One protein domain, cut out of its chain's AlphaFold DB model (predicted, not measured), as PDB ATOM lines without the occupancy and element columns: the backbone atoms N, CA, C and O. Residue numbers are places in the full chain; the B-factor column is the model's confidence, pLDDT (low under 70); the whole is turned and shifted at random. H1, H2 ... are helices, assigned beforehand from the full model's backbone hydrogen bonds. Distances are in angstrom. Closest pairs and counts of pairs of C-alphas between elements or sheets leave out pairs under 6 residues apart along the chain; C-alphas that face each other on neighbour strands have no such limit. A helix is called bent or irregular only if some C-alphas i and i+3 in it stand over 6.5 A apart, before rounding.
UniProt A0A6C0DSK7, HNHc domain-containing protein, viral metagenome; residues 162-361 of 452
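Overview. This is residues 162 to 361 of the 452 residues of the protein "HNHc domain-containing protein" of viral metagenome (UniProt A0A6C0DSK7). A long helix, H13, runs across one side of a compact body of crossed helices, packing on H10, H11 and H6, while residues 327 to 334, of which 329 to 334 belong to H13, stick out past the body. In the body, H1, H2, H3, H6, H7, H9 and H10 are gathered round H5, and H10 lies between H5 and H13. The printed part has 200 residues with thirteen named helices, H1 to H13 in chain order, and no named strand; the class is all helix. It is compact, with a radius of gyration of the C-alphas of 16.5 A and spans of 54 by 42 by 32 A.

Along the chain. H13, residues 329 to 360, is the longest helix, 46.6 A from C-alpha 329 at (79.574, 112.341, 119.853) to C-alpha 360 at (66.274, 68.040, 125.311). It is neither bent nor irregular, but only just: C-alphas 354 and 357 are 6.1 A apart. H10 is residues 278 to 290, 19.4 A, and H11 is residues 296 to 311, 23.4 A. H9 is residues 250 to 269, 29.0 A. H5 is residues 200 to 214, 22.4 A; it is irregular, with C-alphas 201 and 204 8.2 A apart. H6 is residues 219 to 227 and H7 residues 230 to 238, each 12.4 A. H2 is residues 173 to 180, 10.5 A, and H3 is residues 183 to 189, 9.8 A. The shortest are H1, residues 163 to 166, beginning at C-alpha 163 (93.879, 95.139, 105.151); H4, residues 191 to 194; H8, residues 242 to 246; and H12, residues 316 to 319.

Arrangement. H13 touches H10 with residues 339 to 351 alone, at a steep tilt of 46 degrees, the same way; the closest C-alphas are those of Ala 283 and Ile 347, 5.2 A apart. H13 touches H11 at a steep tilt of 46 degrees, opposite ways, closest at the C-alphas of Ile 302 and Ser 354, 6.1 A. H13 touches H6 closest at the C-alphas of Asp 227 and Ile 336, 7.1 A. H10 touches H5, the hub, which touches seven helices; the C-alphas of Ser 214 and Gln 289 are closest, 7.2 A, and the shallow tilt of 34 degrees is only just short of steep. H5 and H6 form a hairpin at a shallow tilt of 5 degrees, with the C-alphas of Ile 213 and Arg 222 closest, 5.0 A. H7 is about perpendicular to H5, at 80 degrees, and touches it closest at Glu 205 and Asp 230, whose C-alphas are 5.9 A apart. H5 also touches H1, H2, H3 and H9, the last closest at the C-alphas of Tyr 211 and Phe 256, 6.0 A. H9 touches H11, closest at the C-alphas of Ile 266 and Val 303, 5.9 A. H4 and H9 only just touch, as do H2 and H8, each with 3 pairs of C-alphas within 8 A. H12 is close to H10 but not clearly touching, the C-alphas of Pro 278 and Ile 319 being 7.1 A apart. H5 and H13 are apart. Every O i to N i+4 pair is within hydrogen-bond range in H2, H3, H6, H7 and H9; the counts are 9 of 11 in H5, 7 of 9 in H10, 10 of 12 in H11, 25 of 28 in H13 and 0 of 1 in H8, where 2 of 2 O i to N i+3 pairs are within range, while H1, H4 and H12 are too short for such an i+4 pair.

Size, cuts and confidence. The two C-alphas farthest apart are those of Glu 240 and Lys 361, 54.6 A. The printed part has no cut, and no link is long. The mean pLDDT of the printed part is 84.3; residues 241 to 246, 313 to 331 and 356 to 361 are under 70.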
ATOM      1  N   GLY A 162      93.795  99.817 103.774       91.12
ATOM      2  CA  GLY A 162      93.071  98.840 104.596       91.12
ATOM      3  C   GLY A 162      93.896  97.580 104.837       91.12
ATOM      4  O   GLY A 162      95.121  97.663 104.936       91.12
ATOM      5  N   SER A 163      93.235  96.429 104.899       93.81
ATOM      6  CA  SER A 163      93.879  95.139 105.151       93.81
ATOM      7  C   SER A 163      94.992  94.809 104.154       93.81
ATOM      8  O   SER A 163      96.010  94.273 104.572       93.81
ATOM      9  N   ASP A 164      94.871  95.205 102.880       92.88
ATOM     10  CA  ASP A 164      95.933  95.000 101.881       92.88
ATOM     11  C   ASP A 164      97.241  95.724 102.244       92.88
ATOM     12  O   ASP A 164      98.317  95.272 101.870       92.88
ATOM     13  N   LEU A 165      97.157  96.861 102.945       92.75
ATOM     14  CA  LEU A 165      98.335  97.608 103.394       92.75
ATOM     15  C   LEU A 165      98.900  96.971 104.658       92.75
ATOM     16  O   LEU A 165     100.093  96.700 104.751       92.75
ATOM     17  N   TYR A 166      98.034  96.758 105.647       93.69
ATOM     18  CA  TYR A 166      98.474  96.335 106.970       93.69
ATOM     19  C   TYR A 166      98.907  94.874 107.007       93.69
ATOM     20  O   TYR A 166      99.737  94.538 107.841       93.69
ATOM     21  N   LYS A 167      98.449  94.013 106.090       94.69
ATOM     22  CA  LYS A 167      98.939  92.628 106.023       94.69
ATOM     23  C   LYS A 167     100.436  92.533 105.725       94.69
ATOM     24  O   LYS A 167     101.049  91.527 106.045       94.69
ATOM     25  N   ASN A 168     101.034  93.603 105.199       93.62
ATOM     26  CA  ASN A 168     102.471  93.695 104.951       93.62
ATOM     27  C   ASN A 168     103.272  94.101 106.198       93.62
ATOM     28  O   ASN A 168     104.497  94.115 106.153       93.62
ATOM     29  N   TYR A 169     102.622  94.410 107.328       92.19
ATOM     30  CA  TYR A 169     103.293  94.786 108.579       92.19
ATOM     31  C   TYR A 169     103.775  93.530 109.326       92.19
ATOM     32  O   TYR A 169     103.425  93.298 110.480       92.19
ATOM     33  N   HIS A 170     104.588  92.704 108.662       90.25
ATOM     34  CA  HIS A 170     105.089  91.423 109.184       90.25
ATOM     35  C   HIS A 170     105.999  91.558 110.415       90.25
ATOM     36  O   HIS A 170     106.175  90.599 111.162       90.25
ATOM     37  N   HIS A 171     106.518  92.760 110.678       88.50
ATOM     38  CA  HIS A 171     107.204  93.077 111.931       88.50
ATOM     39  C   HIS A 171     106.269  93.027 113.155       88.50
ATOM     40  O   HIS A 171     106.750  92.967 114.285       88.50
ATOM     41  N   ILE A 172     104.943  93.048 112.956       90.88
ATOM     42  CA  ILE A 172     103.945  92.866 114.012       90.88
ATOM     43  C   ILE A 172     103.623  91.364 114.132       90.88
ATOM     44  O   ILE A 172     103.028  90.802 113.206       90.88
ATOM     45  N   PRO A 173     103.928  90.709 115.273       91.69
ATOM     46  CA  PRO A 173     103.804  89.256 115.411       91.69
ATOM     47  C   PRO A 173     102.418  88.695 115.072       91.69
ATOM     48  O   PRO A 173     102.330  87.708 114.345       91.69
ATOM     49  N   VAL A 174     101.330  89.340 115.520       92.31
ATOM     50  CA  VAL A 174      99.964  88.857 115.238       92.31
ATOM     51  C   VAL A 174      99.656  88.850 113.740       92.31
ATOM     52  O   VAL A 174      99.009  87.931 113.248       92.31
ATOM     53  N   ILE A 175     100.144  89.845 112.993       94.12
ATOM     54  CA  ILE A 175      99.913  89.940 111.549       94.12
ATOM     55  C   ILE A 175     100.675  88.828 110.845       94.12
ATOM     56  O   ILE A 175     100.087  88.118 110.033       94.12
ATOM     57  N   ARG A 176     101.945  88.624 111.211       92.75
ATOM     58  CA  ARG A 176     102.750  87.520 110.683       92.75
ATOM     59  C   ARG A 176     102.045  86.175 110.875       92.75
ATOM     60  O   ARG A 176     101.876  85.455 109.900       92.75
ATOM     61  N   ILE A 177     101.540  85.893 112.079       93.81
ATOM     62  CA  ILE A 177     100.810  84.649 112.382       93.81
ATOM     63  C   ILE A 177      99.566  84.498 111.504       93.81
ATOM     64  O   ILE A 177      99.380  83.445 110.898       93.81
ATOM     65  N   ILE A 178      98.735  85.544 111.406       94.88
ATOM     66  CA  ILE A 178      97.521  85.549 110.570       94.88
ATOM     67  C   ILE A 178      97.867  85.214 109.108       94.88
ATOM     68  O   ILE A 178      97.152  84.453 108.455       94.88
ATOM     69  N   MET A 179      98.970  85.764 108.594       94.25
ATOM     70  CA  MET A 179      99.416  85.543 107.216       94.25
ATOM     71  C   MET A 179     100.056  84.167 107.001       94.25
ATOM     72  O   MET A 179      99.866  83.556 105.947       94.25
ATOM     73  N   GLU A 180     100.816  83.667 107.973       92.00
ATOM     74  CA  GLU A 180     101.474  82.359 107.912       92.00
ATOM     75  C   GLU A 180     100.471  81.206 107.932       92.00
ATOM     76  O   GLU A 180     100.624  80.272 107.146       92.00
ATOM     77  N   HIS A 181      99.402  81.337 108.724       94.00
ATOM     78  CA  HIS A 181      98.330  80.344 108.860       94.00
ATOM     79  C   HIS A 181      97.219  80.501 107.810       94.00
ATOM     80  O   HIS A 181      96.190  79.838 107.870       94.00
ATOM     81  N   GLY A 182      97.402  81.379 106.818       93.38
ATOM     82  CA  GLY A 182      96.487  81.474 105.681       93.38
ATOM     83  C   GLY A 182      95.091  82.002 106.024       93.38
ATOM     84  O   GLY A 182      94.159  81.766 105.258       93.38
ATOM     85  N   HIS A 183      94.930  82.765 107.111       95.00
ATOM     86  CA  HIS A 183      93.626  83.297 107.529       95.00
ATOM     87  C   HIS A 183      92.992  84.241 106.485       95.00
ATOM     88  O   HIS A 183      91.772  84.402 106.456       95.00
ATOM     89  N   GLU A 184      93.781  84.824 105.570       94.50
ATOM     90  CA  GLU A 184      93.249  85.529 104.390       94.50
ATOM     91  C   GLU A 184      92.409  84.587 103.504       94.50
ATOM     92  O   GLU A 184      91.334  84.966 103.041       94.50
ATOM     93  N   LYS A 185      92.852  83.337 103.297       92.44
ATOM     94  CA  LYS A 185      92.097  82.331 102.530       92.44
ATOM     95  C   LYS A 185      90.822  81.930 103.274       92.44
ATOM     96  O   LYS A 185      89.761  81.915 102.656       92.44
ATOM     97  N   ILE A 186      90.907  81.711 104.590       93.00
ATOM     98  CA  ILE A 186      89.742  81.443 105.456       93.00
ATOM     99  C   ILE A 186      88.706  82.565 105.316       93.00
ATOM    100  O   ILE A 186      87.508  82.308 105.168       93.00
ATOM    101  N   TYR A 187      89.165  83.824 105.296       93.94
ATOM    102  CA  TYR A 187      88.284  84.966 105.082       93.94
ATOM    103  C   TYR A 187      87.532  84.868 103.759       93.94
ATOM    104  O   TYR A 187      86.308  84.921 103.747       93.94
ATOM    105  N   TYR A 188      88.255  84.757 102.643       92.06
ATOM    106  CA  TYR A 188      87.648  84.838 101.317       92.06
ATOM    107  C   TYR A 188      86.817  83.607 100.949       92.06
ATOM    108  O   TYR A 188      85.821  83.763 100.245       92.06
ATOM    109  N   ASN A 189      87.201  82.421 101.423       92.00
ATOM    110  CA  ASN A 189      86.524  81.174 101.077       92.00
ATOM    111  C   ASN A 189      85.287  80.933 101.946       92.00
ATOM    112  O   ASN A 189      84.252  80.525 101.426       92.00
ATOM    113  N   ASN A 190      85.381  81.237 103.244       92.69
ATOM    114  CA  ASN A 190      84.357  80.867 104.217       92.69
ATOM    115  C   ASN A 190      83.701  82.118 104.799       92.69
ATOM    116  O   ASN A 190      82.552  82.437 104.493       92.69
ATOM    117  N   LEU A 191      84.451  82.897 105.582       93.62
ATOM    118  CA  LEU A 191      83.871  83.953 106.411       93.62
ATOM    119  C   LEU A 191      83.118  85.020 105.609       93.62
ATOM    120  O   LEU A 191      82.020  85.417 105.990       93.62
ATOM    121  N   LYS A 192      83.692  85.479 104.496       92.94
ATOM    122  CA  LYS A 192      83.137  86.524 103.629       92.94
ATOM    123  C   LYS A 192      81.725  86.193 103.161       92.94
ATOM    124  O   LYS A 192      80.885  87.090 103.093       92.94
ATOM    125  N   ASN A 193      81.470  84.923 102.857       92.06
ATOM    126  CA  ASN A 193      80.173  84.480 102.372       92.06
ATOM    127  C   ASN A 193      79.114  84.538 103.470       92.06
ATOM    128  O   ASN A 193      77.959  84.772 103.149       92.06
ATOM    129  N   HIS A 194      79.483  84.452 104.746       92.94
ATOM    130  CA  HIS A 194      78.544  84.506 105.869       92.94
ATOM    131  C   HIS A 194      78.429  85.892 106.515       92.94
ATOM    132  O   HIS A 194      77.956  86.008 107.639       92.94
ATOM    133  N   LEU A 195      78.846  86.969 105.846       90.62
ATOM    134  CA  LEU A 195      78.705  88.334 106.366       90.62
ATOM    135  C   LEU A 195      77.521  89.059 105.720       90.62
ATOM    136  O   LEU A 195      77.390  89.073 104.499       90.62
ATOM    137  N   THR A 196      76.706  89.751 106.523       88.12
ATOM    138  CA  THR A 196      75.644  90.641 106.003       88.12
ATOM    139  C   THR A 196      76.200  91.846 105.246       88.12
ATOM    140  O   THR A 196      75.529  92.392 104.372       88.12
ATOM    141  N   VAL A 197      77.436  92.256 105.553       84.00
ATOM    142  CA  VAL A 197      78.156  93.305 104.828       84.00
ATOM    143  C   VAL A 197      79.558  92.825 104.482       84.00
ATOM    144  O   VAL A 197      80.366  92.503 105.359       84.00
ATOM    145  N   ASN A 198      79.861  92.810 103.184       77.00
ATOM    146  CA  ASN A 198      81.192  92.485 102.701       77.00
ATOM    147  C   ASN A 198      82.130  93.692 102.876       77.00
ATOM    148  O   ASN A 198      81.988  94.720 102.212       77.00
ATOM    149  N   HIS A 199      83.126  93.531 103.743       80.12
ATOM    150  CA  HIS A 199      84.166  94.521 103.988       80.12
ATOM    151  C   HIS A 199      85.546  93.950 103.669       80.12
ATOM    152  O   HIS A 199      86.412  93.887 104.540       80.12
ATOM    153  N   ASP A 200      85.770  93.615 102.397       85.19
ATOM    154  CA  ASP A 200      87.067  93.159 101.872       85.19
ATOM    155  C   ASP A 200      88.246  94.067 102.278       85.19
ATOM    156  O   ASP A 200      89.384  93.627 102.344       85.19
ATOM    157  N   LYS A 201      87.991  95.346 102.576       86.56
ATOM    158  CA  LYS A 201      89.015  96.311 103.006       86.56
ATOM    159  C   LYS A 201      89.437  96.182 104.474       86.56
ATOM    160  O   LYS A 201      90.406  96.844 104.840       86.56
ATOM    161  N   TYR A 202      88.697  95.431 105.291       90.19
ATOM    162  CA  TYR A 202      88.842  95.378 106.756       90.19
ATOM    163  C   TYR A 202      88.878  93.945 107.308       90.19
ATOM    164  O   TYR A 202      88.543  93.705 108.469       90.19
ATOM    165  N   TRP A 203      89.218  92.962 106.474       93.75
ATOM    166  CA  TRP A 203      89.280  91.566 106.892       93.75
ATOM    167  C   TRP A 203      90.354  91.333 107.962       93.75
ATOM    168  O   TRP A 203      90.098  90.633 108.941       93.75
ATOM    169  N   LEU A 204      91.522  91.970 107.835       95.06
ATOM    170  CA  LEU A 204      92.630  91.806 108.780       95.06
ATOM    171  C   LEU A 204      92.277  92.387 110.150       95.06
ATOM    172  O   LEU A 204      92.517  91.763 111.180       95.06
ATOM    173  N   GLU A 205      91.651  93.562 110.165       93.94
ATOM    174  CA  GLU A 205      91.180  94.214 111.381       93.94
ATOM    175  C   GLU A 205      90.199  93.322 112.165       93.94
ATOM    176  O   GLU A 205      90.214  93.334 113.395       93.94
ATOM    177  N   LYS A 206      89.397  92.489 111.484       92.56
ATOM    178  CA  LYS A 206      88.523  91.505 112.146       92.56
ATOM    179  C   LYS A 206      89.321  90.415 112.859       92.56
ATOM    180  O   LYS A 206      89.043  90.156 114.025       92.56
ATOM    181  N   PHE A 207      90.331  89.829 112.214       95.56
ATOM    182  CA  PHE A 207      91.179  88.821 112.863       95.56
ATOM    183  C   PHE A 207      92.012  89.402 114.003       95.56
ATOM    184  O   PHE A 207      92.183  88.746 115.025       95.56
ATOM    185  N   ILE A 208      92.472  90.647 113.880       95.12
ATOM    186  CA  ILE A 208      93.137  91.331 114.993       95.12
ATOM    187  C   ILE A 208      92.162  91.513 116.159       95.12
ATOM    188  O   ILE A 208      92.527  91.256 117.301       95.12
ATOM    189  N   ARG A 209      90.907  91.899 115.895       93.81
ATOM    190  CA  ARG A 209      89.873  91.982 116.938       93.81
ATOM    191  C   ARG A 209      89.627  90.624 117.599       93.81
ATOM    192  O   ARG A 209      89.559  90.560 118.819       93.81
ATOM    193  N   PHE A 210      89.540  89.549 116.820       95.44
ATOM    194  CA  PHE A 210      89.422  88.183 117.336       95.44
ATOM    195  C   PHE A 210      90.593  87.809 118.240       95.44
ATOM    196  O   PHE A 210      90.376  87.376 119.369       95.44
ATOM    197  N   TYR A 211      91.822  88.075 117.803       95.38
ATOM    198  CA  TYR A 211      93.007  87.875 118.626       95.38
ATOM    199  C   TYR A 211      92.924  88.657 119.947       95.38
ATOM    200  O   TYR A 211      93.144  88.084 121.012       95.38
ATOM    201  N   LEU A 212      92.555  89.941 119.899       93.62
ATOM    202  CA  LEU A 212      92.423  90.781 121.094       93.62
ATOM    203  C   LEU A 212      91.343  90.252 122.053       93.62
ATOM    204  O   LEU A 212      91.574  90.179 123.255       93.62
ATOM    205  N   ILE A 213      90.185  89.833 121.531       92.00
ATOM    206  CA  ILE A 213      89.101  89.222 122.318       92.00
ATOM    207  C   ILE A 213      89.567  87.906 122.957       92.00
ATOM    208  O   ILE A 213      89.302  87.676 124.135       92.00
ATOM    209  N   SER A 214      90.269  87.056 122.200       91.88
ATOM    210  CA  SER A 214      90.771  85.751 122.660       91.88
ATOM    211  C   SER A 214      91.806  85.867 123.779       91.88
ATOM    212  O   SER A 214      91.869  84.993 124.644       91.88
ATOM    213  N   ASN A 215      92.563  86.966 123.792       91.25
ATOM    214  CA  ASN A 215      93.655  87.219 124.731       91.25
ATOM    215  C   ASN A 215      93.325  88.276 125.793       91.25
ATOM    216  O   ASN A 215      94.215  88.745 126.498       91.25
ATOM    217  N   ALA A 216      92.059  88.674 125.921       91.62
ATOM    218  CA  ALA A 216      91.642  89.621 126.943       91.62
ATOM    219  C   ALA A 216      91.728  88.995 128.347       91.62
ATOM    220  O   ALA A 216      91.063  87.998 128.627       91.62
ATOM    221  N   GLU A 217      92.485  89.629 129.246       90.69
ATOM    222  CA  GLU A 217      92.676  89.178 130.637       90.69
ATOM    223  C   GLU A 217      91.397  89.240 131.482       90.69
ATOM    224  O   GLU A 217      91.247  88.526 132.469       90.69
ATOM    225  N   THR A 218      90.467  90.126 131.114       89.62
ATOM    226  CA  THR A 218      89.208  90.342 131.831       89.62
ATOM    227  C   THR A 218      88.056  90.513 130.852       89.62
ATOM    228  O   THR A 218      88.245  90.971 129.722       89.62
ATOM    229  N   GLU A 219      86.836  90.227 131.308       84.31
ATOM    230  CA  GLU A 219      85.631  90.442 130.500       84.31
ATOM    231  C   GLU A 219      85.441  91.924 130.135       84.31
ATOM    232  O   GLU A 219      85.094  92.256 129.006       84.31
ATOM    233  N   ALA A 220      85.776  92.843 131.047       85.06
ATOM    234  CA  ALA A 220      85.734  94.277 130.766       85.06
ATOM    235  C   ALA A 220      86.662  94.662 129.602       85.06
ATOM    236  O   ALA A 220      86.267  95.421 128.714       85.06
ATOM    237  N   LYS A 221      87.881  94.105 129.569       90.25
ATOM    238  CA  LYS A 221      88.836  94.361 128.485       90.25
ATOM    239  C   LYS A 221      88.397  93.716 127.172       90.25
ATOM    240  O   LYS A 221      88.565  94.303 126.105       90.25
ATOM    241  N   ARG A 222      87.771  92.544 127.253       89.25
ATOM    242  CA  ARG A 222      87.183  91.848 126.107       89.25
ATOM    243  C   ARG A 222      86.120  92.699 125.415       89.25
ATOM    244  O   ARG A 222      86.170  92.856 124.198       89.25
ATOM    245  N   LEU A 223      85.209  93.291 126.188       84.94
ATOM    246  CA  LEU A 223      84.207  94.227 125.669       84.94
ATOM    247  C   LEU A 223      84.830  95.478 125.067       84.94
ATOM    248  O   LEU A 223      84.383  95.945 124.025       84.94
ATOM    249  N   GLU A 224      85.864  96.013 125.714       89.25
ATOM    250  CA  GLU A 224      86.588  97.162 125.186       89.25
ATOM    251  C   GLU A 224      87.148  96.849 123.791       89.25
ATOM    252  O   GLU A 224      86.949  97.633 122.868       89.25
ATOM    253  N   TYR A 225      87.791  95.689 123.614       91.56
ATOM    254  CA  TYR A 225      88.320  95.260 122.317       91.56
ATOM    255  C   TYR A 225      87.241  94.944 121.295       91.56
ATOM    256  O   TYR A 225      87.423  95.252 120.116       91.56
ATOM    257  N   PHE A 226      86.124  94.357 121.727       88.75
ATOM    258  CA  PHE A 226      84.955  94.215 120.875       88.75
ATOM    259  C   PHE A 226      84.564  95.589 120.322       88.75
ATOM    260  O   PHE A 226      84.555  95.750 119.108       88.75
ATOM    261  N   ASP A 227      84.396  96.602 121.174       86.00
ATOM    262  CA  ASP A 227      83.969  97.954 120.791       86.00
ATOM    263  C   ASP A 227      84.978  98.753 119.953       86.00
ATOM    264  O   ASP A 227      84.631  99.807 119.400       86.00
ATOM    265  N   TRP A 228      86.222  98.292 119.822       88.56
ATOM    266  CA  TRP A 228      87.204  98.985 119.000       88.56
ATOM    267  C   TRP A 228      86.773  99.042 117.534       88.56
ATOM    268  O   TRP A 228      86.558  98.036 116.854       88.56
ATOM    269  N   THR A 229      86.727 100.260 117.006       86.56
ATOM    270  CA  THR A 229      86.521 100.512 115.581       86.56
ATOM    271  C   THR A 229      87.734 100.085 114.756       86.56
ATOM    272  O   THR A 229      88.869 100.105 115.235       86.56
ATOM    273  N   ASP A 230      87.525  99.812 113.468       87.69
ATOM    274  CA  ASP A 230      88.623  99.436 112.569       87.69
ATOM    275  C   ASP A 230      89.706 100.526 112.505       87.69
ATOM    276  O   ASP A 230      90.892 100.235 112.422       87.69
ATOM    277  N   GLY A 231      89.362 101.814 112.618       88.31
ATOM    278  CA  GLY A 231      90.377 102.872 112.699       88.31
ATOM    279  C   GLY A 231      91.102 102.967 114.041       88.31
ATOM    280  O   GLY A 231      92.236 103.435 114.041       88.31
ATOM    281  N   GLN A 232      90.520 102.510 115.157       90.56
ATOM    282  CA  GLN A 232      91.279 102.344 116.405       90.56
ATOM    283  C   GLN A 232      92.303 101.222 116.258       90.56
ATOM    284  O   GLN A 232      93.469 101.444 116.572       90.56
ATOM    285  N   ILE A 233      91.904 100.085 115.675       92.19
ATOM    286  CA  ILE A 233      92.824  98.988 115.346       92.19
ATOM    287  C   ILE A 233      93.927  99.491 114.407       92.19
ATOM    288  O   ILE A 233      95.103  99.317 114.696       92.19
ATOM    289  N   ARG A 234      93.593 100.222 113.339       91.44
ATOM    290  CA  ARG A 234      94.597 100.805 112.428       91.44
ATOM    291  C   ARG A 234      95.513 101.821 113.107       91.44
ATOM    292  O   ARG A 234      96.701 101.859 112.808       91.44
ATOM    293  N   LYS A 235      94.981 102.669 113.995       91.38
ATOM    294  CA  LYS A 235      95.792 103.620 114.772       91.38
ATOM    295  C   LYS A 235      96.764 102.870 115.679       91.38
ATOM    296  O   LYS A 235      97.917 103.275 115.762       91.38
ATOM    297  N   MET A 236      96.311 101.780 116.298       91.44
ATOM    298  CA  MET A 236      97.176 100.872 117.038       91.44
ATOM    299  C   MET A 236      98.247 100.293 116.107       91.44
ATOM    300  O   MET A 236      99.415 100.482 116.387       91.44
ATOM    301  N   LEU A 237      97.912  99.711 114.955       90.81
ATOM    302  CA  LEU A 237      98.912  99.139 114.032       90.81
ATOM    303  C   LEU A 237      99.991 100.124 113.553       90.81
ATOM    304  O   LEU A 237     101.073  99.699 113.171       90.81
ATOM    305  N   LYS A 238      99.708 101.430 113.553       90.38
ATOM    306  CA  LYS A 238     100.661 102.478 113.152       90.38
ATOM    307  C   LYS A 238     101.516 103.031 114.287       90.38
ATOM    308  O   LYS A 238     102.441 103.786 114.007       90.38
ATOM    309  N   ALA A 239     101.165 102.774 115.542       89.44
ATOM    310  CA  ALA A 239     101.918 103.331 116.654       89.44
ATOM    311  C   ALA A 239     103.301 102.661 116.740       89.44
ATOM    312  O   ALA A 239     103.419 101.444 116.666       89.44
ATOM    313  N   GLU A 240     104.359 103.447 116.941       71.25
ATOM    314  CA  GLU A 240     105.742 102.937 117.025       71.25
ATOM    315  C   GLU A 240     105.950 101.946 118.186       71.25
ATOM    316  O   GLU A 240     106.870 101.137 118.165       71.25
ATOM    317  N   ARG A 241     105.071 101.983 119.199       64.75
ATOM    318  CA  ARG A 241     105.110 101.111 120.387       64.75
ATOM    319  C   ARG A 241     104.292  99.827 120.251       64.75
ATOM    320  O   ARG A 241     104.088  99.129 121.236       64.75
ATOM    321  N   THR A 242     103.777  99.511 119.072       64.00
ATOM    322  CA  THR A 242     102.836  98.394 118.913       64.00
ATOM    323  C   THR A 242     103.472  97.028 119.137       64.00
ATOM    324  O   THR A 242     102.769  96.081 119.469       64.00
ATOM    325  N   THR A 243     104.799  96.932 119.077       60.62
ATOM    326  CA  THR A 243     105.542  95.707 119.389       60.62
ATOM    327  C   THR A 243     105.309  95.191 120.813       60.62
ATOM    328  O   THR A 243     105.247  93.979 120.976       60.62
ATOM    329  N   CYS A 244     105.076  96.046 121.821       59.16
ATOM    330  CA  CYS A 244     104.863  95.571 123.199       59.16
ATOM    331  C   CYS A 244     103.439  95.059 123.482       59.16
ATOM    332  O   CYS A 244     103.255  94.218 124.352       59.16
ATOM    333  N   LEU A 245     102.424  95.508 122.730       61.72
ATOM    334  CA  LEU A 245     101.054  94.968 122.828       61.72
ATOM    335  C   LEU A 245     100.925  93.566 122.211       61.72
ATOM    336  O   LEU A 245      99.898  92.908 122.372       61.72
ATOM    337  N   PHE A 246     101.960  93.126 121.496       65.06
ATOM    338  CA  PHE A 246     102.031  91.843 120.815       65.06
ATOM    339  C   PHE A 246     103.266  91.052 121.245       65.06
ATOM    340  O   PHE A 246     103.834  90.320 120.437       65.06
ATOM    341  N   GLU A 247     103.681  91.160 122.507       73.56
ATOM    342  CA  GLU A 247     104.462  90.082 123.112       73.56
ATOM    343  C   GLU A 247     103.536  88.867 123.237       73.56
ATOM    344  O   GLU A 247     102.795  88.713 124.202       73.56
ATOM    345  N   ILE A 248     103.489  88.068 122.169       83.81
ATOM    346  CA  ILE A 248     102.606  86.909 122.074       83.81
ATOM    347  C   ILE A 248     103.378  85.689 122.542       83.81
ATOM    348  O   ILE A 248     104.403  85.326 121.965       83.81
ATOM    349  N   THR A 249     102.866  85.036 123.574       91.12
ATOM    350  CA  THR A 249     103.371  83.728 123.994       91.12
ATOM    351  C   THR A 249     102.912  82.644 123.017       91.12
ATOM    352  O   THR A 249     101.826  82.735 122.444       91.12
ATOM    353  N   GLU A 250     103.684  81.567 122.862       90.81
ATOM    354  CA  GLU A 250     103.293  80.427 122.012       90.81
ATOM    355  C   GLU A 250     101.916  79.854 122.387       90.81
ATOM    356  O   GLU A 250     101.148  79.435 121.518       90.81
ATOM    357  N   THR A 251     101.554  79.899 123.673       93.50
ATOM    358  CA  THR A 251     100.238  79.482 124.171       93.50
ATOM    359  C   THR A 251      99.111  80.359 123.625       93.50
ATOM    360  O   THR A 251      98.095  79.835 123.174       93.50
ATOM    361  N   GLN A 252      99.285  81.682 123.621       93.62
ATOM    362  CA  GLN A 252      98.300  82.621 123.072       93.62
ATOM    363  C   GLN A 252      98.149  82.464 121.555       93.62
ATOM    364  O   GLN A 252      97.031  82.514 121.042       93.62
ATOM    365  N   ILE A 253      99.259  82.221 120.844       91.19
ATOM    366  CA  ILE A 253      99.261  81.923 119.401       91.19
ATOM    367  C   ILE A 253      98.451  80.657 119.129       91.19
ATOM    368  O   ILE A 253      97.500  80.685 118.349       91.19
ATOM    369  N   SER A 254      98.802  79.567 119.812       92.81
ATOM    370  CA  SER A 254      98.171  78.258 119.632       92.81
ATOM    371  C   SER A 254      96.677  78.311 119.943       92.81
ATOM    372  O   SER A 254      95.869  77.776 119.190       92.81
ATOM    373  N   LYS A 255      96.295  79.016 121.017       94.56
ATOM    374  CA  LYS A 255      94.891  79.249 121.363       94.56
ATOM    375  C   LYS A 255      94.160  80.017 120.260       94.56
ATOM    376  O   LYS A 255      93.089  79.596 119.844       94.56
ATOM    377  N   PHE A 256      94.730  81.118 119.771       94.94
ATOM    378  CA  PHE A 256      94.103  81.928 118.725       94.94
ATOM    379  C   PHE A 256      93.903  81.151 117.418       94.94
ATOM    380  O   PHE A 256      92.823  81.230 116.836       94.94
ATOM    381  N   ILE A 257      94.915  80.398 116.973       94.81
ATOM    382  CA  ILE A 257      94.827  79.553 115.771       94.81
ATOM    383  C   ILE A 257      93.715  78.525 115.946       94.81
ATOM    384  O   ILE A 257      92.809  78.467 115.120       94.81
ATOM    385  N   LYS A 258      93.722  77.803 117.071       95.12
ATOM    386  CA  LYS A 258      92.692  76.818 117.404       95.12
ATOM    387  C   LYS A 258      91.286  77.430 117.384       95.12
ATOM    388  O   LYS A 258      90.378  76.862 116.789       95.12
ATOM    389  N   ASP A 259      91.102  78.606 117.987       95.50
ATOM    390  CA  ASP A 259      89.818  79.317 117.980       95.50
ATOM    391  C   ASP A 259      89.378  79.670 116.536       95.50
ATOM    392  O   ASP A 259      88.200  79.574 116.197       95.50
ATOM    393  N   VAL A 260      90.309  80.069 115.659       95.94
ATOM    394  CA  VAL A 260      90.017  80.374 114.243       95.94
ATOM    395  C   VAL A 260      89.680  79.114 113.439       95.94
ATOM    396  O   VAL A 260      88.763  79.161 112.624       95.94
ATOM    397  N   GLU A 261      90.357  77.995 113.683       95.12
ATOM    398  CA  GLU A 261      90.069  76.707 113.037       95.12
ATOM    399  C   GLU A 261      88.673  76.187 113.408       95.12
ATOM    400  O   GLU A 261      87.930  75.717 112.547       95.12
ATOM    401  N   ILE A 262      88.270  76.327 114.677       95.88
ATOM    402  CA  ILE A 262      86.907  75.993 115.119       95.88
ATOM    403  C   ILE A 262      85.885  76.877 114.400       95.88
ATOM    404  O   ILE A 262      84.873  76.373 113.906       95.88
ATOM    405  N   LEU A 263      86.149  78.189 114.317       96.31
ATOM    406  CA  LEU A 263      85.286  79.112 113.583       96.31
ATOM    407  C   LEU A 263      85.161  78.685 112.115       96.31
ATOM    408  O   LEU A 263      84.055  78.639 111.589       96.31
ATOM    409  N   GLU A 264      86.274  78.367 111.457       95.81
ATOM    410  CA  GLU A 264      86.283  77.904 110.071       95.81
ATOM    411  C   GLU A 264      85.467  76.619 109.888       95.81
ATOM    412  O   GLU A 264      84.633  76.557 108.983       95.81
ATOM    413  N   ASN A 265      85.654  75.631 110.768       95.69
ATOM    414  CA  ASN A 265      84.910  74.373 110.749       95.69
ATOM    415  C   ASN A 265      83.398  74.629 110.838       95.69
ATOM    416  O   ASN A 265      82.642  74.131 110.005       95.69
ATOM    417  N   ILE A 266      82.963  75.469 111.784       95.50
ATOM    418  CA  ILE A 266      81.554  75.865 111.916       95.50
ATOM    419  C   ILE A 266      81.065  76.522 110.625       95.50
ATOM    420  O   ILE A 266      80.079  76.063 110.059       95.50
ATOM    421  N   LEU A 267      81.765  77.546 110.124       95.38
ATOM    422  CA  LEU A 267      81.353  78.289 108.929       95.38
ATOM    423  C   LEU A 267      81.234  77.392 107.695       95.38
ATOM    424  O   LEU A 267      80.294  77.545 106.925       95.38
ATOM    425  N   SER A 268      82.142  76.429 107.527       95.44
ATOM    426  CA  SER A 268      82.120  75.494 106.395       95.44
ATOM    427  C   SER A 268      80.906  74.553 106.381       95.44
ATOM    428  O   SER A 268      80.583  73.989 105.337       95.44
ATOM    429  N   LYS A 269      80.242  74.381 107.533       95.69
ATOM    430  CA  LYS A 269      79.077  73.509 107.720       95.69
ATOM    431  C   LYS A 269      77.737  74.260 107.650       95.69
ATOM    432  O   LYS A 269      76.698  73.605 107.624       95.69
ATOM    433  N   LEU A 270      77.743  75.596 107.633       95.50
ATOM    434  CA  LEU A 270      76.524  76.416 107.581       95.50
ATOM    435  C   LEU A 270      75.891  76.425 106.190       95.50
ATOM    436  O   LEU A 270      76.564  76.216 105.177       95.50
ATOM    437  N   GLN A 271      74.601  76.764 106.128       94.81
ATOM    438  CA  GLN A 271      73.951  76.990 104.840       94.81
ATOM    439  C   GLN A 271      74.539  78.222 104.120       94.81
ATOM    440  O   GLN A 271      74.885  79.221 104.763       94.81
ATOM    441  N   PRO A 272      74.645  78.216 102.775       93.31
ATOM    442  CA  PRO A 272      75.228  79.334 102.025       93.31
ATOM    443  C   PRO A 272      74.520  80.687 102.223       93.31
ATOM    444  O   PRO A 272      75.125  81.751 102.034       93.31
ATOM    445  N   ASP A 273      73.234  80.677 102.568       91.62
ATOM    446  CA  ASP A 273      72.404  81.856 102.810       91.62
ATOM    447  C   ASP A 273      72.491  82.391 104.247       91.62
ATOM    448  O   ASP A 273      72.135  83.548 104.469       91.62
ATOM    449  N   THR A 274      73.070  81.640 105.187       93.62
ATOM    450  CA  THR A 274      73.297  82.069 106.575       93.62
ATOM    451  C   THR A 274      74.240  83.273 106.622       93.62
ATOM    452  O   THR A 274      75.423  83.162 106.288       93.62
ATOM    453  N   LYS A 275      73.733  84.451 107.026       92.38
ATOM    454  CA  LYS A 275      74.515  85.697 107.151       92.38
ATOM    455  C   LYS A 275      74.516  86.220 108.581       92.38
ATOM    456  O   LYS A 275      73.478  86.582 109.121       92.38
ATOM    457  N   PHE A 276      75.700  86.407 109.139       90.75
ATOM    458  CA  PHE A 276      75.899  87.073 110.414       90.75
ATOM    459  C   PHE A 276      76.104  88.566 110.225       90.75
ATOM    460  O   PHE A 276      76.884  89.027 109.377       90.75
ATOM    461  N   THR A 277      75.486  89.345 111.103       88.38
ATOM    462  CA  THR A 277      76.020  90.666 111.390       88.38
ATOM    463  C   THR A 277      77.391  90.557 112.032       88.38
ATOM    464  O   THR A 277      77.735  89.561 112.671       88.38
ATOM    465  N   PRO A 278      78.196  91.617 111.937       85.38
ATOM    466  CA  PRO A 278      79.468  91.637 112.634       85.38
ATOM    467  C   PRO A 278      79.384  91.453 114.166       85.38
ATOM    468  O   PRO A 278      80.356  90.990 114.764       85.38
ATOM    469  N   ILE A 279      78.259  91.816 114.804       86.56
ATOM    470  CA  ILE A 279      78.027  91.545 116.235       86.56
ATOM    471  C   ILE A 279      77.826  90.055 116.461       86.56
ATOM    472  O   ILE A 279      78.540  89.480 117.279       86.56
ATOM    473  N   GLN A 280      76.905  89.440 115.716       90.12
ATOM    474  CA  GLN A 280      76.646  88.005 115.800       90.12
ATOM    475  C   GLN A 280      77.931  87.213 115.546       90.12
ATOM    476  O   GLN A 280      78.308  86.374 116.350       90.12
ATOM    477  N   LEU A 281      78.696  87.557 114.511       92.38
ATOM    478  CA  LEU A 281      79.963  86.884 114.246       92.38
ATOM    479  C   LEU A 281      80.952  86.995 115.421       92.38
ATOM    480  O   LEU A 281      81.628  86.028 115.756       92.38
ATOM    481  N   SER A 282      81.050  88.166 116.054       90.81
ATOM    482  CA  SER A 282      81.938  88.339 117.210       90.81
ATOM    483  C   SER A 282      81.432  87.571 118.432       90.81
ATOM    484  O   SER A 282      82.241  87.065 119.202       90.81
ATOM    485  N   ALA A 283      80.113  87.486 118.620       91.12
ATOM    486  CA  ALA A 283      79.498  86.716 119.698       91.12
ATOM    487  C   ALA A 283      79.684  85.209 119.486       91.12
ATOM    488  O   ALA A 283      80.025  84.505 120.433       91.12
ATOM    489  N   LEU A 284      79.566  84.733 118.243       93.88
ATOM    490  CA  LEU A 284      79.925  83.372 117.857       93.88
ATOM    491  C   LEU A 284      81.399  83.108 118.167       93.88
ATOM    492  O   LEU A 284      81.711  82.153 118.868       93.88
ATOM    493  N   TYR A 285      82.297  84.002 117.740       95.50
ATOM    494  CA  TYR A 285      83.722  83.877 118.040       95.50
ATOM    495  C   TYR A 285      84.026  83.917 119.549       95.50
ATOM    496  O   TYR A 285      84.954  83.265 120.011       95.50
ATOM    497  N   HIS A 286      83.256  84.658 120.347       93.00
ATOM    498  CA  HIS A 286      83.370  84.604 121.804       93.00
ATOM    499  C   HIS A 286      82.926  83.239 122.344       93.00
ATOM    500  O   HIS A 286      83.611  82.665 123.186       93.00
ATOM    501  N   HIS A 287      81.790  82.730 121.870       91.69
ATOM    502  CA  HIS A 287      81.208  81.479 122.345       91.69
ATOM    503  C   HIS A 287      82.132  80.284 122.075       91.69
ATOM    504  O   HIS A 287      82.387  79.508 122.990       91.69
ATOM    505  N   ILE A 288      82.738  80.195 120.884       94.00
ATOM    506  CA  ILE A 288      83.657  79.094 120.537       94.00
ATOM    507  C   ILE A 288      84.922  79.039 121.407       94.00
ATOM    508  O   ILE A 288      85.590  78.016 121.453       94.00
ATOM    509  N   GLN A 289      85.270  80.110 122.121       92.62
ATOM    510  CA  GLN A 289      86.409  80.078 123.047       92.62
ATOM    511  C   GLN A 289      86.116  79.274 124.314       92.62
ATOM    512  O   GLN A 289      87.034  79.001 125.085       92.62
ATOM    513  N   GLN A 290      84.842  78.964 124.562       89.69
ATOM    514  CA  GLN A 290      84.375  78.236 125.737       89.69
ATOM    515  C   GLN A 290      84.065  76.767 125.435       89.69
ATOM    516  O   GLN A 290      83.777  76.018 126.365       89.69
ATOM    517  N   ILE A 291      84.110  76.359 124.162       88.31
ATOM    518  CA  ILE A 291      83.710  75.012 123.744       88.31
ATOM    519  C   ILE A 291      84.912  74.080 123.643       88.31
ATOM    520  O   ILE A 291      86.040  74.503 123.364       88.31
ATOM    521  N   ASP A 292      84.669  72.785 123.826       87.81
ATOM    522  CA  ASP A 292      85.681  71.775 123.547       87.81
ATOM    523  C   ASP A 292      85.740  71.524 122.037       87.81
ATOM    524  O   ASP A 292      84.837  70.942 121.441       87.81
ATOM    525  N   SER A 293      86.841  71.933 121.407       87.19
ATOM    526  CA  SER A 293      87.077  71.738 119.972       87.19
ATOM    527  C   SER A 293      87.001  70.283 119.508       87.19
ATOM    528  O   SER A 293      86.892  70.036 118.314       87.19
ATOM    529  N   THR A 294      87.153  69.320 120.421       89.00
ATOM    530  CA  THR A 294      87.084  67.886 120.109       89.00
ATOM    531  C   THR A 294      85.656  67.337 120.168       89.00
ATOM    532  O   THR A 294      85.394  66.219 119.721       89.00
ATOM    533  N   ASN A 295      84.707  68.128 120.675       89.69
ATOM    534  CA  ASN A 295      83.314  67.748 120.820       89.69
ATOM    535  C   ASN A 295      82.513  68.062 119.545       89.69
ATOM    536  O   ASN A 295      81.811  69.069 119.447       89.69
ATOM    537  N   GLU A 296      82.565  67.160 118.564       91.62
ATOM    538  CA  GLU A 296      81.808  67.287 117.304       91.62
ATOM    539  C   GLU A 296      80.291  67.442 117.507       91.62
ATOM    540  O   GLU A 296      79.613  68.059 116.683       91.62
ATOM    541  N   THR A 297      79.739  66.917 118.608       88.25
ATOM    542  CA  THR A 297      78.310  67.094 118.921       88.25
ATOM    543  C   THR A 297      78.005  68.552 119.249       88.25
ATOM    544  O   THR A 297      77.032  69.099 118.745       88.25
ATOM    545  N   GLU A 298      78.850  69.200 120.050       88.38
ATOM    546  CA  GLU A 298      78.700  70.616 120.398       88.38
ATOM    547  C   GLU A 298      78.866  71.522 119.171       88.38
ATOM    548  O   GLU A 298      78.044  72.412 118.958       88.38
ATOM    549  N   ILE A 299      79.837  71.232 118.298       91.19
ATOM    550  CA  ILE A 299      80.007  71.942 117.018       91.19
ATOM    551  C   ILE A 299      78.762  71.790 116.136       91.19
ATOM    552  O   ILE A 299      78.270  72.775 115.589       91.19
ATOM    553  N   THR A 300      78.231  70.571 116.010       90.88
ATOM    554  CA  THR A 300      77.027  70.299 115.208       90.88
ATOM    555  C   THR A 300      75.814  71.060 115.741       90.88
ATOM    556  O   THR A 300      75.071  71.649 114.959       90.88
ATOM    557  N   ASN A 301      75.643  71.104 117.064       87.38
ATOM    558  CA  ASN A 301      74.574  71.875 117.693       87.38
ATOM    559  C   ASN A 301      74.716  73.370 117.358       87.38
ATOM    560  O   ASN A 301      73.768  74.000 116.900       87.38
ATOM    561  N   ILE A 302      75.922  73.938 117.495       90.69
ATOM    562  CA  ILE A 302      76.185  75.345 117.153       90.69
ATOM    563  C   ILE A 302      75.852  75.641 115.687       90.69
ATOM    564  O   ILE A 302      75.242  76.673 115.414       90.69
ATOM    565  N   VAL A 303      76.222  74.756 114.756       92.69
ATOM    566  CA  VAL A 303      75.904  74.893 113.322       92.69
ATOM    567  C   VAL A 303      74.392  74.959 113.107       92.69
ATOM    568  O   VAL A 303      73.914  75.936 112.534       92.69
ATOM    569  N   ASN A 304      73.640  73.987 113.636       88.12
ATOM    570  CA  ASN A 304      72.179  73.945 113.505       88.12
ATOM    571  C   ASN A 304      71.521  75.228 114.033       88.12
ATOM    572  O   ASN A 304      70.570  75.740 113.446       88.12
ATOM    573  N   TYR A 305      72.050  75.773 115.129       86.38
ATOM    574  CA  TYR A 305      71.533  77.001 115.721       86.38
ATOM    575  C   TYR A 305      71.910  78.258 114.975       86.38
ATOM    576  O   TYR A 305      71.112  79.190 114.917       86.38
ATOM    577  N   CYS A 306      73.116  78.312 114.425       89.31
ATOM    578  CA  CYS A 306      73.583  79.475 113.697       89.31
ATOM    579  C   CYS A 306      72.697  79.782 112.487       89.31
ATOM    580  O   CYS A 306      72.461  80.959 112.225       89.31
ATOM    581  N   ASP A 307      72.169  78.763 111.805       84.69
ATOM    582  CA  ASP A 307      71.266  78.952 110.667       84.69
ATOM    583  C   ASP A 307      69.952  79.648 111.089       84.69
ATOM    584  O   ASP A 307      69.534  80.625 110.465       84.69
ATOM    585  N   GLU A 308      69.339  79.235 112.206       82.44
ATOM    586  CA  GLU A 308      68.137  79.892 112.749       82.44
ATOM    587  C   GLU A 308      68.458  81.281 113.330       82.44
ATOM    588  O   GLU A 308      67.751  82.268 113.107       82.44
ATOM    589  N   TRP A 309      69.559  81.376 114.072       84.25
ATOM    590  CA  TRP A 309      69.970  82.573 114.795       84.25
ATOM    591  C   TRP A 309      70.405  83.715 113.873       84.25
ATOM    592  O   TRP A 309      70.080  84.874 114.136       84.25
ATOM    593  N   ALA A 310      71.081  83.408 112.765       84.44
ATOM    594  CA  ALA A 310      71.451  84.392 111.751       84.44
ATOM    595  C   ALA A 310      70.221  85.023 111.076       84.44
ATOM    596  O   ALA A 310      70.247  86.208 110.740       84.44
ATOM    597  N   GLY A 311      69.133  84.258 110.912       74.88
ATOM    598  CA  GLY A 311      67.878  84.731 110.321       74.88
ATOM    599  C   GLY A 311      67.066  85.667 111.226       74.88
ATOM    600  O   GLY A 311      66.249  86.454 110.737       74.88
ATOM    601  N   ASN A 312      67.301  85.636 112.540       71.00
ATOM    602  CA  ASN A 312      66.559  86.443 113.503       71.00
ATOM    603  C   ASN A 312      67.049  87.900 113.520       71.00
ATOM    604  O   ASN A 312      68.000  88.262 114.205       71.00
ATOM    605  N   VAL A 313      66.346  88.718 112.726       58.19
ATOM    606  CA  VAL A 313      66.333  90.190 112.622       58.19
ATOM    607  C   VAL A 313      67.424  90.911 113.412       58.19
ATOM    608  O   VAL A 313      67.254  91.248 114.587       58.19
ATOM    609  N   CYS A 314      68.467  91.315 112.691       56.06
ATOM    610  CA  CYS A 314      69.271  92.449 113.099       56.06
ATOM    611  C   CYS A 314      68.639  93.744 112.588       56.06
ATOM    612  O   CYS A 314      68.398  93.896 111.388       56.06
ATOM    613  N   HIS A 315      68.357  94.695 113.484       63.59
ATOM    614  CA  HIS A 315      67.906  96.027 113.068       63.59
ATOM    615  C   HIS A 315      68.900  96.615 112.050       63.59
ATOM    616  O   HIS A 315      70.094  96.331 112.111       63.59
ATOM    617  N   ALA A 316      68.458  97.469 111.121       62.91
ATOM    618  CA  ALA A 316      69.362  98.070 110.126       62.91
ATOM    619  C   ALA A 316      70.569  98.790 110.768       62.91
ATOM    620  O   ALA A 316      71.653  98.853 110.184       62.91
ATOM    621  N   SER A 317      70.388  99.289 111.995       61.00
ATOM    622  CA  SER A 317      71.447  99.840 112.835       61.00
ATOM    623  C   SER A 317      72.484  98.803 113.258       61.00
ATOM    624  O   SER A 317      73.637  99.184 113.359       61.00
ATOM    625  N   GLU A 318      72.115  97.532 113.452       62.47
ATOM    626  CA  GLU A 318      72.971  96.402 113.850       62.47
ATOM    627  C   GLU A 318      73.859  95.871 112.711       62.47
ATOM    628  O   GLU A 318      74.957  95.362 112.944       62.47
ATOM    629  N   ILE A 319      73.430  96.077 111.465       64.75
ATOM    630  CA  ILE A 319      74.130  95.627 110.253       64.75
ATOM    631  C   ILE A 319      75.388  96.472 109.972       64.75
ATOM    632  O   ILE A 319      76.405  95.943 109.528       64.75
ATOM    633  N   LYS A 320      75.354  97.781 110.265       63.19
ATOM    634  CA  LYS A 320      76.393  98.756 109.863       63.19
ATOM    635  C   LYS A 320      77.384  99.142 110.970       63.19
ATOM    636  O   LYS A 320      78.139 100.099 110.820       63.19
ATOM    637  N   LEU A 321      77.394  98.448 112.113       55.62
ATOM    638  CA  LEU A 321      78.008  98.990 113.338       55.62
ATOM    639  C   LEU A 321      79.522  99.243 113.255       55.62
ATOM    640  O   LEU A 321      80.010 100.144 113.928       55.62
ATOM    641  N   TRP A 322      80.302  98.581 112.408       63.59
ATOM    642  CA  TRP A 322      81.748  98.885 112.346       63.59
ATOM    643  C   TRP A 322      82.110 100.023 111.392       63.59
ATOM    644  O   TRP A 322      83.273 100.425 111.333       63.59
ATOM    645  N   GLU A 323      81.123 100.612 110.711       57.19
ATOM    646  CA  GLU A 323      81.349 101.748 109.830       57.19
ATOM    647  C   GLU A 323      81.695 102.995 110.653       57.19
ATOM    648  O   GLU A 323      80.885 103.600 111.361       57.19
ATOM    649  N   GLN A 324      82.966 103.383 110.573       54.91
ATOM    650  CA  GLN A 324      83.420 104.681 111.036       54.91
ATOM    651  C   GLN A 324      82.722 105.762 110.216       54.91
ATOM    652  O   GLN A 324      82.955 105.850 109.021       54.91
ATOM    653  N   HIS A 325      81.867 106.550 110.863       50.75
ATOM    654  CA  HIS A 325      81.789 108.019 110.795       50.75
ATOM    655  C   HIS A 325      80.524 108.493 111.519       50.75
ATOM    656  O   HIS A 325      79.716 109.256 110.997       50.75
ATOM    657  N   ILE A 326      80.352 108.077 112.777       55.56
ATOM    658  CA  ILE A 326      79.456 108.823 113.654       55.56
ATOM    659  C   ILE A 326      80.217 110.090 114.063       55.56
ATOM    660  O   ILE A 326      81.042 110.067 114.987       55.56
ATOM    661  N   ASN A 327      80.001 111.164 113.300       58.03
ATOM    662  CA  ASN A 327      80.554 112.494 113.568       58.03
ATOM    663  C   ASN A 327      79.891 113.149 114.796       58.03
ATOM    664  O   ASN A 327      80.479 114.039 115.408       58.03
ATOM    665  N   ASP A 328      78.717 112.665 115.211       62.25
ATOM    666  CA  ASP A 328      78.015 113.119 116.412       62.25
ATOM    667  C   ASP A 328      78.433 112.316 117.660       62.25
ATOM    668  O   ASP A 328      78.113 111.136 117.819       62.25
ATOM    669  N   LYS A 329      79.130 112.968 118.597       65.44
ATOM    670  CA  LYS A 329      79.574 112.341 119.853       65.44
ATOM    671  C   LYS A 329      78.425 111.766 120.696       65.44
ATOM    672  O   LYS A 329      78.652 110.761 121.364       65.44
ATOM    673  N   ARG A 330      77.225 112.364 120.693       61.75
ATOM    674  CA  ARG A 330      76.081 111.851 121.475       61.75
ATOM    675  C   ARG A 330      75.514 110.587 120.847       61.75
ATOM    676  O   ARG A 330      75.328 109.602 121.555       61.75
ATOM    677  N   TYR A 331      75.341 110.587 119.524       65.50
ATOM    678  CA  TYR A 331      74.911 109.398 118.783       65.50
ATOM    679  C   TYR A 331      75.910 108.243 118.957       65.50
ATOM    680  O   TYR A 331      75.524 107.082 119.018       65.50
ATOM    681  N   ARG A 332      77.205 108.550 119.122       70.44
ATOM    682  CA  ARG A 332      78.246 107.533 119.322       70.44
ATOM    683  C   ARG A 332      78.067 106.733 120.616       70.44
ATOM    684  O   ARG A 332      78.194 105.517 120.560       70.44
ATOM    685  N   ASN A 333      77.787 107.376 121.751       72.12
ATOM    686  CA  ASN A 333      77.693 106.669 123.036       72.12
ATOM    687  C   ASN A 333      76.456 105.763 123.111       72.12
ATOM    688  O   ASN A 333      76.580 104.613 123.516       72.12
ATOM    689  N   ASP A 334      75.296 106.249 122.661       70.62
ATOM    690  CA  ASP A 334      74.065 105.443 122.592       70.62
ATOM    691  C   ASP A 334      74.246 104.223 121.675       70.62
ATOM    692  O   ASP A 334      73.903 103.096 122.025       70.62
ATOM    693  N   VAL A 335      74.886 104.426 120.522       73.19
ATOM    694  CA  VAL A 335      75.191 103.342 119.587       73.19
ATOM    695  C   VAL A 335      76.200 102.341 120.163       73.19
ATOM    696  O   VAL A 335      76.081 101.150 119.879       73.19
ATOM    697  N   ILE A 336      77.182 102.781 120.957       73.50
ATOM    698  CA  ILE A 336      78.130 101.881 121.638       73.50
ATOM    699  C   ILE A 336      77.410 101.029 122.683       73.50
ATOM    700  O   ILE A 336      77.552  99.810 122.674       73.50
ATOM    701  N   GLU A 337      76.588 101.627 123.541       73.38
ATOM    702  CA  GLU A 337      75.858 100.855 124.552       73.38
ATOM    703  C   GLU A 337      74.883  99.861 123.909       73.38
ATOM    704  O   GLU A 337      74.837  98.692 124.297       73.38
ATOM    705  N   LYS A 338      74.201 100.257 122.827       74.69
ATOM    706  CA  LYS A 338      73.380  99.337 122.025       74.69
ATOM    707  C   LYS A 338      74.192  98.163 121.467       74.69
ATOM    708  O   LYS A 338      73.694  97.040 121.500       74.69
ATOM    709  N   ARG A 339      75.438  98.372 121.009       75.69
ATOM    710  CA  ARG A 339      76.321  97.275 120.546       75.69
ATOM    711  C   ARG A 339      76.586  96.271 121.644       75.69
ATOM    712  O   ARG A 339      76.416  95.081 121.403       75.69
ATOM    713  N   LYS A 340      76.989  96.741 122.825       75.50
ATOM    714  CA  LYS A 340      77.291  95.873 123.966       75.50
ATOM    715  C   LYS A 340      76.077  95.046 124.352       75.50
ATOM    716  O   LYS A 340      76.189  93.837 124.510       75.50
ATOM    717  N   VAL A 341      74.908  95.682 124.444       72.62
ATOM    718  CA  VAL A 341      73.652  94.985 124.755       72.62
ATOM    719  C   VAL A 341      73.352  93.912 123.708       72.62
ATOM    720  O   VAL A 341      73.032  92.785 124.078       72.62
ATOM    721  N   CYS A 342      73.499  94.221 122.417       76.75
ATOM    722  CA  CYS A 342      73.279  93.242 121.352       76.75
ATOM    723  C   CYS A 342      74.302  92.105 121.396       76.75
ATOM    724  O   CYS A 342      73.922  90.949 121.268       76.75
ATOM    725  N   PHE A 343      75.575  92.413 121.633       81.81
ATOM    726  CA  PHE A 343      76.644  91.428 121.770       81.81
ATOM    727  C   PHE A 343      76.390  90.463 122.927       81.81
ATOM    728  O   PHE A 343      76.447  89.252 122.743       81.81
ATOM    729  N   TYR A 344      76.026  90.986 124.099       77.81
ATOM    730  CA  TYR A 344      75.677  90.156 125.245       77.81
ATOM    731  C   TYR A 344      74.424  89.332 125.010       77.81
ATOM    732  O   TYR A 344      74.418  88.147 125.329       77.81
ATOM    733  N   ARG A 345      73.381  89.933 124.428       78.12
ATOM    734  CA  ARG A 345      72.172  89.206 124.033       78.12
ATOM    735  C   ARG A 345      72.541  88.027 123.135       78.12
ATOM    736  O   ARG A 345      72.146  86.909 123.424       78.12
ATOM    737  N   SER A 346      73.366  88.275 122.123       82.62
ATOM    738  CA  SER A 346      73.881  87.276 121.191       82.62
ATOM    739  C   SER A 346      74.687  86.158 121.868       82.62
ATOM    740  O   SER A 346      74.468  84.990 121.565       82.62
ATOM    741  N   ILE A 347      75.582  86.479 122.809       81.75
ATOM    742  CA  ILE A 347      76.325  85.465 123.583       81.75
ATOM    743  C   ILE A 347      75.372  84.618 124.423       81.75
ATOM    744  O   ILE A 347      75.504  83.396 124.474       81.75
ATOM    745  N   VAL A 348      74.429  85.271 125.102       77.50
ATOM    746  CA  VAL A 348      73.453  84.602 125.959       77.50
ATOM    747  C   VAL A 348      72.573  83.684 125.117       77.50
ATOM    748  O   VAL A 348      72.469  82.517 125.450       77.50
ATOM    749  N   GLU A 349      72.028  84.149 123.994       80.44
ATOM    750  CA  GLU A 349      71.261  83.327 123.049       80.44
ATOM    751  C   GLU A 349      72.047  82.082 122.606       80.44
ATOM    752  O   GLU A 349      71.549  80.971 122.773       80.44
ATOM    753  N   LEU A 350      73.297  82.237 122.153       82.38
ATOM    754  CA  LEU A 350      74.150  81.108 121.752       82.38
ATOM    755  C   LEU A 350      74.421  80.123 122.896       82.38
ATOM    756  O   LEU A 350      74.357  78.906 122.717       82.38
ATOM    757  N   THR A 351      74.702  80.642 124.091       80.12
ATOM    758  CA  THR A 351      74.986  79.822 125.279       80.12
ATOM    759  C   THR A 351      73.750  79.055 125.731       80.12
ATOM    760  O   THR A 351      73.835  77.888 126.094       80.12
ATOM    761  N   ILE A 352      72.589  79.704 125.687       73.62
ATOM    762  CA  ILE A 352      71.305  79.082 125.994       73.62
ATOM    763  C   ILE A 352      71.057  77.956 125.002       73.62
ATOM    764  O   ILE A 352      70.892  76.816 125.414       73.62
ATOM    765  N   MET A 353      71.078  78.272 123.707       74.88
ATOM    766  CA  MET A 353      70.711  77.344 122.644       74.88
ATOM    767  C   MET A 353      71.620  76.111 122.644       74.88
ATOM    768  O   MET A 353      71.106  74.995 122.702       74.88
ATOM    769  N   SER A 354      72.944  76.292 122.717       72.94
ATOM    770  CA  SER A 354      73.911  75.180 122.806       72.94
ATOM    771  C   SER A 354      73.641  74.232 123.983       72.94
ATOM    772  O   SER A 354      73.787  73.014 123.848       72.94
ATOM    773  N   GLN A 355      73.177  74.755 125.123       72.50
ATOM    774  CA  GLN A 355      72.812  73.951 126.290       72.50
ATOM    775  C   GLN A 355      71.451  73.262 126.128       72.50
ATOM    776  O   GLN A 355      71.298  72.113 126.554       72.50
ATOM    777  N   THR A 356      70.470  73.901 125.484       67.81
ATOM    778  CA  THR A 356      69.114  73.352 125.350       67.81
ATOM    779  C   THR A 356      69.069  72.041 124.570       67.81
ATOM    780  O   THR A 356      68.349  71.128 124.974       67.81
ATOM    781  N   GLU A 357      69.834  71.889 123.485       62.34
ATOM    782  CA  GLU A 357      69.884  70.621 122.730       62.34
ATOM    783  C   GLU A 357      70.477  69.479 123.545       62.34
ATOM    784  O   GLU A 357      69.981  68.349 123.486       62.34
ATOM    785  N   SER A 358      71.504  69.781 124.344       58.94
ATOM    786  CA  SER A 358      72.107  68.793 125.240       58.94
ATOM    787  C   SER A 358      71.085  68.290 126.269       58.94
ATOM    788  O   SER A 358      71.032  67.094 126.565       58.94
ATOM    789  N   MET A 359      70.193  69.176 126.736       58.72
ATOM    790  CA  MET A 359      69.188  68.873 127.755       58.72
ATOM    791  C   MET A 359      67.871  68.316 127.205       58.72
ATOM    792  O   MET A 359      67.248  67.511 127.894       58.72
ATOM    793  N   LYS A 360      67.461  68.637 125.966       55.50
ATOM    794  CA  LYS A 360      66.274  68.040 125.311       55.50
ATOM    795  C   LYS A 360      66.398  66.518 125.144       55.50
ATOM    796  O   LYS A 360      65.386  65.826 125.060       55.50
ATOM    797  N   LYS A 361      67.621  65.974 125.182       52.94
ATOM    798  CA  LYS A 361      67.882  64.522 125.238       52.94
ATOM    799  C   LYS A 361      67.764  63.920 126.650       52.94
ATOM    800  O   LYS A 361      67.677  62.700 126.778       52.94
TER     801      LYS A 361